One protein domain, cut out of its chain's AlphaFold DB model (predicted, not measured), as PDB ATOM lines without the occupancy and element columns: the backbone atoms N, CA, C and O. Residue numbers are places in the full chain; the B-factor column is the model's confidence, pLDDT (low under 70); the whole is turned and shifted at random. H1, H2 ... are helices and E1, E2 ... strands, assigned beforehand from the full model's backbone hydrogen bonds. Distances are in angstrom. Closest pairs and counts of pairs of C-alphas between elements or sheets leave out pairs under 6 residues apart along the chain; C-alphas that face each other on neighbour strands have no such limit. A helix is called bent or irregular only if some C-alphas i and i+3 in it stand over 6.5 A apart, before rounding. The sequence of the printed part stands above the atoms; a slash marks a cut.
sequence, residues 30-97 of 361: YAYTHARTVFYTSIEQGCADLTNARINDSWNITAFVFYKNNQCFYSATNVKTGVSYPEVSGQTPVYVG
ATOM      1  N   TYR A  30      44.132  10.971  -5.845       58.41
ATOM      2  CA  TYR A  30      45.141  11.697  -5.094       58.41
ATOM      3  C   TYR A  30      45.828  10.762  -4.099       58.41
ATOM      4  O   TYR A  30      45.172  10.004  -3.385       58.41
ATOM      5  N   ALA A  31      47.157  10.805  -4.080       58.03
ATOM      6  CA  ALA A  31      47.980  10.167  -3.065       58.03
ATOM      7  C   ALA A  31      48.749  11.219  -2.281       58.03
ATOM      8  O   ALA A  31      49.159  12.254  -2.815       58.03
ATOM      9  N   TYR A  32      49.007  10.889  -1.022       59.94
ATOM     10  CA  TYR A  32      49.963  11.606  -0.198       59.94
ATOM     11  C   TYR A  32      51.144  10.704   0.125       59.94
ATOM     12  O   TYR A  32      50.994   9.542   0.501       59.94
ATOM     13  N   THR A  33      52.342  11.253  -0.032       50.31
ATOM     14  CA  THR A  33      53.596  10.589   0.318       50.31
ATOM     15  C   THR A  33      54.057  11.083   1.682       50.31
ATOM     16  O   THR A  33      54.872  12.000   1.765       50.31
ATOM     17  N   HIS A  34      53.559  10.475   2.760       47.56
ATOM     18  CA  HIS A  34      54.176  10.617   4.080       47.56
ATOM     19  C   HIS A  34      54.249   9.259   4.779       47.56
ATOM     20  O   HIS A  34      53.269   8.799   5.351       47.56
ATOM     21  N   ALA A  35      55.414   8.602   4.707       42.97
ATOM     22  CA  ALA A  35      55.745   7.286   5.287       42.97
ATOM     23  C   ALA A  35      54.873   6.074   4.864       42.97
ATOM     24  O   ALA A  35      55.370   4.952   4.867       42.97
ATOM     25  N   ARG A  36      53.616   6.271   4.452       56.38
ATOM     26  CA  ARG A  36      52.729   5.295   3.811       56.38
ATOM     27  C   ARG A  36      51.984   5.990   2.677       56.38
ATOM     28  O   ARG A  36      51.540   7.124   2.838       56.38
ATOM     29  N   THR A  37      51.858   5.326   1.536       65.31
ATOM     30  CA  THR A  37      51.068   5.840   0.415       65.31
ATOM     31  C   THR A  37      49.600   5.521   0.673       65.31
ATOM     32  O   THR A  37      49.181   4.375   0.517       65.31
ATOM     33  N   VAL A  38      48.840   6.523   1.110       72.62
ATOM     34  CA  VAL A  38      47.385   6.427   1.290       72.62
ATOM     35  C   VAL A  38      46.703   7.056   0.079       72.62
ATOM     36  O   VAL A  38      47.143   8.100  -0.413       72.62
ATOM     37  N   PHE A  39      45.661   6.396  -0.420       77.50
ATOM     38  CA  PHE A  39      44.888   6.806  -1.589       77.50
ATOM     39  C   PHE A  39      43.496   7.255  -1.167       77.50
ATOM     40  O   PHE A  39      42.865   6.610  -0.329       77.50
ATOM     41  N   TYR A  40      43.027   8.331  -1.791       78.50
ATOM     42  CA  TYR A  40      41.702   8.897  -1.567       78.50
ATOM     43  C   TYR A  40      40.978   9.071  -2.903       78.50
ATOM     44  O   TYR A  40      41.605   9.353  -3.932       78.50
ATOM     45  N   THR A  41      39.654   8.929  -2.875       73.88
ATOM     46  CA  THR A  41      38.782   9.119  -4.045       73.88
ATOM     47  C   THR A  41      38.513  10.597  -4.337       73.88
ATOM     48  O   THR A  41      38.137  10.939  -5.455       73.88
ATOM     49  N   SER A  42      38.759  11.497  -3.376       78.00
ATOM     50  CA  SER A  42      38.686  12.950  -3.561       78.00
ATOM     51  C   SER A  42      39.836  13.697  -2.881       78.00
ATOM     52  O   SER A  42      40.455  13.208  -1.929       78.00
ATOM     53  N   ILE A  43      40.115  14.909  -3.371       77.12
ATOM     54  CA  ILE A  43      41.115  15.810  -2.780       77.12
ATOM     55  C   ILE A  43      40.698  16.198  -1.369       77.12
ATOM     56  O   ILE A  43      41.519  16.217  -0.460       77.12
ATOM     57  N   GLU A  44      39.420  16.516  -1.190       80.44
ATOM     58  CA  GLU A  44      38.868  17.003   0.064       80.44
ATOM     59  C   GLU A  44      38.986  15.944   1.155       80.44
ATOM     60  O   GLU A  44      39.359  16.271   2.279       80.44
ATOM     61  N   GLN A  45      38.737  14.673   0.821       77.81
ATOM     62  CA  GLN A  45      38.897  13.566   1.761       77.81
ATOM     63  C   GLN A  45      40.365  13.378   2.150       77.81
ATOM     64  O   GLN A  45      40.672  13.215   3.330       77.81
ATOM     65  N   GLY A  46      41.275  13.467   1.178       76.94
ATOM     66  CA  GLY A  46      42.705  13.359   1.442       76.94
ATOM     67  C   GLY A  46      43.268  14.527   2.255       76.94
ATOM     68  O   GLY A  46      44.026  14.315   3.202       76.94
ATOM     69  N   CYS A  47      42.843  15.761   1.968       80.69
ATOM     70  CA  CYS A  47      43.181  16.913   2.796       80.69
ATOM     71  C   CYS A  47      42.567  16.793   4.203       80.69
ATOM     72  O   CYS A  47      43.208  17.157   5.180       80.69
ATOM     73  N   ALA A  48      41.340  16.287   4.350       80.88
ATOM     74  CA  ALA A  48      40.704  16.154   5.661       80.88
ATOM     75  C   ALA A  48      41.412  15.132   6.566       80.88
ATOM     76  O   ALA A  48      41.587  15.397   7.754       80.88
ATOM     77  N   ASP A  49      41.862  13.999   6.026       77.25
ATOM     78  CA  ASP A  49      42.530  12.950   6.812       77.25
ATOM     79  C   ASP A  49      43.918  13.386   7.324       77.25
ATOM     80  O   ASP A  49      44.355  13.030   8.421       77.25
ATOM     81  N   LEU A  50      44.572  14.290   6.588       70.69
ATOM     82  CA  LEU A  50      45.811  14.940   7.014       70.69
ATOM     83  C   LEU A  50      45.667  15.856   8.231       70.69
ATOM     84  O   LEU A  50      46.685  16.302   8.756       70.69
ATOM     85  N   THR A  51      44.457  16.122   8.732       66.19
ATOM     86  CA  THR A  51      44.287  16.890   9.977       66.19
ATOM     87  C   THR A  51      44.949  16.231  11.189       66.19
ATOM     88  O   THR A  51      45.281  16.926  12.144       66.19
ATOM     89  N   ASN A  52      45.235  14.925  11.132       58.75
ATOM     90  CA  ASN A  52      45.984  14.215  12.173       58.75
ATOM     91  C   ASN A  52      47.514  14.239  11.972       58.75
ATOM     92  O   ASN A  52      48.260  13.764  12.834       58.75
ATOM     93  N   ALA A  53      48.008  14.784  10.858       58.69
ATOM     94  CA  ALA A  53      49.435  14.900  10.584       58.69
ATOM     95  C   ALA A  53      49.987  16.217  11.150       58.69
ATOM     96  O   ALA A  53      49.446  17.293  10.914       58.69
ATOM     97  N   ARG A  54      51.113  16.179  11.873       59.75
ATOM     98  CA  ARG A  54      51.842  17.417  12.194       59.75
ATOM     99  C   ARG A  54      52.481  17.952  10.918       59.75
ATOM    100  O   ARG A  54      53.323  17.272  10.341       59.75
ATOM    101  N   ILE A  55      52.153  19.189  10.528       63.94
ATOM    102  CA  ILE A  55      52.884  19.900   9.458       63.94
ATOM    103  C   ILE A  55      54.363  20.028   9.868       63.94
ATOM    104  O   ILE A  55      55.262  19.877   9.042       63.94
ATOM    105  N   ASN A  56      54.614  20.270  11.167       65.88
ATOM    106  CA  ASN A  56      55.929  20.339  11.812       65.88
ATOM    107  C   ASN A  56      55.748  20.196  13.343       65.88
ATOM    108  O   ASN A  56      54.653  20.433  13.854       65.88
ATOM    109  N   ASP A  57      56.821  19.958  14.107       69.06
ATOM    110  CA  ASP A  57      56.785  19.836  15.587       69.06
ATOM    111  C   ASP A  57      56.207  21.051  16.339       69.06
ATOM    112  O   ASP A  57      55.942  20.988  17.538       69.06
ATOM    113  N   SER A  58      56.021  22.181  15.653       79.44
ATOM    114  CA  SER A  58      55.558  23.445  16.239       79.44
ATOM    115  C   SER A  58      54.088  23.772  15.964       79.44
ATOM    116  O   SER A  58      53.618  24.802  16.445       79.44
ATOM    117  N   TRP A  59      53.359  22.934  15.221       83.50
ATOM    118  CA  TRP A  59      51.979  23.207  14.809       83.50
ATOM    119  C   TRP A  59      51.054  22.039  15.133       83.50
ATOM    120  O   TRP A  59      51.377  20.889  14.840       83.50
ATOM    121  N   ASN A  60      49.897  22.349  15.716       85.81
ATOM    122  CA  ASN A  60      48.802  21.409  15.904       85.81
ATOM    123  C   ASN A  60      47.690  21.758  14.911       85.81
ATOM    124  O   ASN A  60      47.136  22.857  14.990       85.81
ATOM    125  N   ILE A  61      47.402  20.873  13.955       85.19
ATOM    126  CA  ILE A  61      46.315  21.089  12.996       85.19
ATOM    127  C   ILE A  61      44.983  20.861  13.716       85.19
ATOM    128  O   ILE A  61      44.826  19.875  14.427       85.19
ATOM    129  N   THR A  62      44.026  21.774  13.545       83.62
ATOM    130  CA  THR A  62      42.704  21.685  14.184       83.62
ATOM    131  C   THR A  62      41.610  21.227  13.230       83.62
ATOM    132  O   THR A  62      40.750  20.449  13.631       83.62
ATOM    133  N   ALA A  63      41.617  21.693  11.979       87.12
ATOM    134  CA  ALA A  63      40.641  21.288  10.966       87.12
ATOM    135  C   ALA A  63      41.097  21.677   9.556       87.12
ATOM    136  O   ALA A  63      41.767  22.697   9.373       87.12
ATOM    137  N   PHE A  64      40.678  20.898   8.558       87.50
ATOM    138  CA  PHE A  64      40.757  21.266   7.145       87.50
ATOM    139  C   PHE A  64      39.753  22.384   6.838       87.50
ATOM    140  O   PHE A  64      38.632  22.363   7.345       87.50
ATOM    141  N   VAL A  65      40.162  23.357   6.022       89.06
ATOM    142  CA  VAL A  65      39.324  24.510   5.663       89.06
ATOM    143  C   VAL A  65      38.891  24.421   4.202       89.06
ATOM    144  O   VAL A  65      37.698  24.372   3.920       89.06
ATOM    145  N   PHE A  66      39.847  24.404   3.271       88.62
ATOM    146  CA  PHE A  66      39.587  24.290   1.835       88.62
ATOM    147  C   PHE A  66      40.848  23.883   1.062       88.62
ATOM    148  O   PHE A  66      41.966  23.928   1.576       88.62
ATOM    149  N   TYR A  67      40.670  23.522  -0.207       84.75
ATOM    150  CA  TYR A  67      41.754  23.275  -1.153       84.75
ATOM    151  C   TYR A  67      41.772  24.362  -2.233       84.75
ATOM    152  O   TYR A  67      40.734  24.708  -2.800       84.75
ATOM    153  N   LYS A  68      42.949  24.934  -2.507       86.81
ATOM    154  CA  LYS A  68      43.136  25.994  -3.508       86.81
ATOM    155  C   LYS A  68      44.559  25.961  -4.054       86.81
ATOM    156  O   LYS A  68      45.488  25.658  -3.321       86.81
ATOM    157  N   ASN A  69      44.754  26.304  -5.330       85.00
ATOM    158  CA  ASN A  69      46.085  26.403  -5.958       85.00
ATOM    159  C   ASN A  69      46.967  25.155  -5.758       85.00
ATOM    160  O   ASN A  69      48.169  25.257  -5.533       85.00
ATOM    161  N   ASN A  70      46.362  23.971  -5.834       81.12
ATOM    162  CA  ASN A  70      47.029  22.697  -5.591       81.12
ATOM    163  C   ASN A  70      47.545  22.468  -4.156       81.12
ATOM    164  O   ASN A  70      48.370  21.587  -3.946       81.12
ATOM    165  N   GLN A  71      47.045  23.223  -3.170       83.88
ATOM    166  CA  GLN A  71      47.426  23.155  -1.758       83.88
ATOM    167  C   GLN A  71      46.201  22.971  -0.856       83.88
ATOM    168  O   GLN A  71      45.153  23.586  -1.070       83.88
ATOM    169  N   CYS A  72      46.339  22.135   0.173       86.75
ATOM    170  CA  CYS A  72      45.360  22.043   1.251       86.75
ATOM    171  C   CYS A  72      45.619  23.149   2.281       86.75
ATOM    172  O   CYS A  72      46.762  23.348   2.698       86.75
ATOM    173  N   PHE A  73      44.562  23.815   2.731       88.12
ATOM    174  CA  PHE A  73      44.621  24.832   3.774       88.12
ATOM    175  C   PHE A  73      43.949  24.338   5.048       88.12
ATOM    176  O   PHE A  73      42.862  23.752   5.022       88.12
ATOM    177  N   TYR A  74      44.612  24.604   6.167       89.25
ATOM    178  CA  TYR A  74      44.225  24.125   7.484       89.25
ATOM    179  C   TYR A  74      44.114  25.277   8.472       89.25
ATOM    180  O   TYR A  74      44.867  26.246   8.403       89.25
ATOM    181  N   SER A  75      43.225  25.123   9.443       90.06
ATOM    182  CA  SER A  75      43.306  25.863  10.697       90.06
ATOM    183  C   SER A  75      44.310  25.155  11.604       90.06
ATOM    184  O   SER A  75      44.319  23.922  11.678       90.06
ATOM    185  N   ALA A  76      45.188  25.912  12.256       90.06
ATOM    186  CA  ALA A  76      46.219  25.342  13.113       90.06
ATOM    187  C   ALA A  76      46.558  26.263  14.283       90.06
ATOM    188  O   ALA A  76      46.532  27.488  14.165       90.06
ATOM    189  N   THR A  77      46.951  25.670  15.405       89.44
ATOM    190  CA  THR A  77      47.444  26.389  16.581       89.44
ATOM    191  C   THR A  77      48.936  26.146  16.736       89.44
ATOM    192  O   THR A  77      49.411  25.009  16.702       89.44
ATOM    193  N   ASN A  78      49.700  27.221  16.913       88.69
ATOM    194  CA  ASN A  78      51.122  27.114  17.187       88.69
ATOM    195  C   ASN A  78      51.331  26.568  18.608       88.69
ATOM    196  O   ASN A  78      50.871  27.159  19.584       88.69
ATOM    197  N   VAL A  79      52.048  25.454  18.729       88.12
ATOM    198  CA  VAL A  79      52.233  24.731  19.998       88.12
ATOM    199  C   VAL A  79      53.046  25.550  21.007       88.12
ATOM    200  O   VAL A  79      52.859  25.401  22.210       88.12
ATOM    201  N   LYS A  80      53.937  26.433  20.538       88.69
ATOM    202  CA  LYS A  80      54.813  27.238  21.407       88.69
ATOM    203  C   LYS A  80      54.138  28.513  21.898       88.69
ATOM    204  O   LYS A  80      54.378  28.923  23.027       88.69
ATOM    205  N   THR A  81      53.346  29.161  21.046       91.69
ATOM    206  CA  THR A  81      52.738  30.465  21.362       91.69
ATOM    207  C   THR A  81      51.265  30.373  21.748       91.69
ATOM    208  O   THR A  81      50.726  31.336  22.284       91.69
ATOM    209  N   GLY A  82      50.596  29.253  21.460       90.44
ATOM    210  CA  GLY A  82      49.152  29.087  21.647       90.44
ATOM    211  C   GLY A  82      48.295  29.901  20.672       90.44
ATOM    212  O   GLY A  82      47.073  29.897  20.783       90.44
ATOM    213  N   VAL A  83      48.909  30.608  19.716       93.06
ATOM    214  CA  VAL A  83      48.191  31.436  18.741       93.06
ATOM    215  C   VAL A  83      47.584  30.546  17.663       93.06
ATOM    216  O   VAL A  83      48.286  29.742  17.042       93.06
ATOM    217  N   SER A  84      46.286  30.716  17.427       91.38
ATOM    218  CA  SER A  84      45.555  30.041  16.357       91.38
ATOM    219  C   SER A  84      45.573  30.862  15.077       91.38
ATOM    220  O   SER A  84      45.325  32.067  15.085       91.38
ATOM    221  N   TYR A  85      45.829  30.178  13.973       90.31
ATOM    222  CA  TYR A  85      45.824  30.723  12.630       90.31
ATOM    223  C   TYR A  85      44.675  30.072  11.860       90.31
ATOM    224  O   TYR A  85      44.577  28.841  11.840       90.31
ATOM    225  N   PRO A  86      43.790  30.871  11.244       88.94
ATOM    226  CA  PRO A  86      42.639  30.339  10.524       88.94
ATOM    227  C   PRO A  86      43.043  29.647   9.219       88.94
ATOM    228  O   PRO A  86      42.299  28.806   8.730       88.94
ATOM    229  N   GLU A  87      44.209  29.995   8.668       89.81
ATOM    230  CA  GLU A  87      44.671  29.510   7.376       89.81
ATOM    231  C   GLU A  87      46.194  29.337   7.382       89.81
ATOM    232  O   GLU A  87      46.956  30.299   7.493       89.81
ATOM    233  N   VAL A  88      46.633  28.088   7.269       87.44
ATOM    234  CA  VAL A  88      48.028  27.689   7.095       87.44
ATOM    235  C   VAL A  88      48.087  26.719   5.920       87.44
ATOM    236  O   VAL A  88      47.320  25.756   5.857       87.44
ATOM    237  N   SER A  89      48.993  26.979   4.977       85.56
ATOM    238  CA  SER A  89      49.236  26.072   3.853       85.56
ATOM    239  C   SER A  89      49.855  24.774   4.365       85.56
ATOM    240  O   SER A  89      50.878  24.803   5.049       85.56
ATOM    241  N   GLY A  90      49.267  23.640   3.997       77.75
ATOM    242  CA  GLY A  90      49.823  22.318   4.258       77.75
ATOM    243  C   GLY A  90      50.290  21.615   2.986       77.75
ATOM    244  O   GLY A  90      50.640  22.253   1.991       77.75
ATOM    245  N   GLN A  91      50.339  20.285   3.043       73.31
ATOM    246  CA  GLN A  91      50.875  19.464   1.958       73.31
ATOM    247  C   GLN A  91      49.993  19.466   0.707       73.31
ATOM    248  O   GLN A  91      48.773  19.628   0.774       73.31
ATOM    249  N   THR A  92      50.640  19.263  -0.441       74.56
ATOM    250  CA  THR A  92      49.992  19.161  -1.744       74.56
ATOM    251  C   THR A  92      49.652  17.699  -2.053       74.56
ATOM    252  O   THR A  92      50.550  16.853  -2.031       74.56
ATOM    253  N   PRO A  93      48.382  17.368  -2.346       70.69
ATOM    254  CA  PRO A  93      48.035  16.059  -2.881       70.69
ATOM    255  C   PRO A  93      48.731  15.857  -4.224       70.69
ATOM    256  O   PRO A  93      48.767  16.763  -5.061       70.69
ATOM    257  N   VAL A  94      49.264  14.660  -4.450       73.31
ATOM    258  CA  VAL A  94      49.843  14.278  -5.738       73.31
ATOM    259  C   VAL A  94      48.792  13.526  -6.536       73.31
ATOM    260  O   VAL A  94      48.248  12.525  -6.074       73.31
ATOM    261  N   TYR A  95      48.514  13.997  -7.748       72.12
ATOM    262  CA  TYR A  95      47.644  13.286  -8.676       72.12
ATOM    263  C   TYR A  95      48.315  11.994  -9.167       72.12
ATOM    264  O   TYR A  95      49.457  12.032  -9.623       72.12
ATOM    265  N   VAL A  96      47.604  10.864  -9.099       68.25
ATOM    266  CA  VAL A  96      48.180   9.526  -9.378       68.25
ATOM    267  C   VAL A  96      47.653   8.875 -10.663       68.25
ATOM    268  O   VAL A  96      47.993   7.734 -10.963       68.25
ATOM    269  N   GLY A  97      46.840   9.583 -11.448       70.50
ATOM    270  CA  GLY A  97      46.267   9.049 -12.691       70.50
ATOM    271  C   GLY A  97      44.935   8.313 -12.512       70.50
ATOM    272  O   GLY A  97      44.390   8.222 -11.412       70.50
TER     273      GLY A  97
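AT A GLANCE: This is residues 30 to 97 of the 361 residues of an uncharacterized protein of Pseudomonas sp. PGPPP3 (UniProt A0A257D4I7). A strongly twisted three-strand sheet, E3 E4 E5, has one short helix, H1, packed along one face, and a small hairpin, E1 and E2, sits by the helix, away from that sheet. The stretch after E5 returns to the hairpin, where residues 94 to 95 pair antiparallel with residues 30 to 31 of E1. The 68 printed residues hold one named helix and five named strands, ordered E1 E2 H1 E3 E4 E5, a mixed class with both sheets antiparallel. The whole is compact, with a radius of gyration of the C-alphas of 11.9 A, yet elongated, spanning 41 by 24 by 15 A.

HOW THE PARTS SIT: Start at E1, residues 30 to 34, which forms a hairpin with E2, residues 36 to 40; look for N 36 and O 34, 2.7 A apart. Next comes H1, residues 43 to 52; its closest C-alphas to E1 are Ile 43 and Tyr 30, 6.2 A. E3, residues 59 to 68, E4, residues 71 to 78, and E5, residues 84 to 89, form a meander, each strand the antiparallel neighbour of the one before. Look for N 73 and O 66 at 2.8 A, and N 88 and O 74 at 2.8 A. H1 is on this sheet at a height of 8.2 A, over E3 and E4 and along the strands, two layers with the helix on one face. Its closest C-alphas to E3 are Ala 48 and Phe 64, 5.3 A. In H1, 4 of 6 O i to N i+4 pairs are within hydrogen-bond range.

IN THESE COORDINATES: Find C-alpha 30 at (45.141, 11.697, -5.094), where E1 begins. H1 runs 15.8 A and is only just irregular, with C-alphas 49 and 52 6.50 A apart. E3 runs 20.5 A and bends by 85 degrees at residue 62; E4 runs 19.7 A and bends by 63 degrees at residue 75. E5 ends at C-alpha 89, (49.236, 26.072, 3.853).

THE WHOLE: The C-alphas farthest apart, Thr 81 and Gly 97, are 40.7 A apart. The printed part has no cut, and no link between named elements is long. In this model pLDDT is under 70 at residues 30 to 37, 51 to 57 and 96.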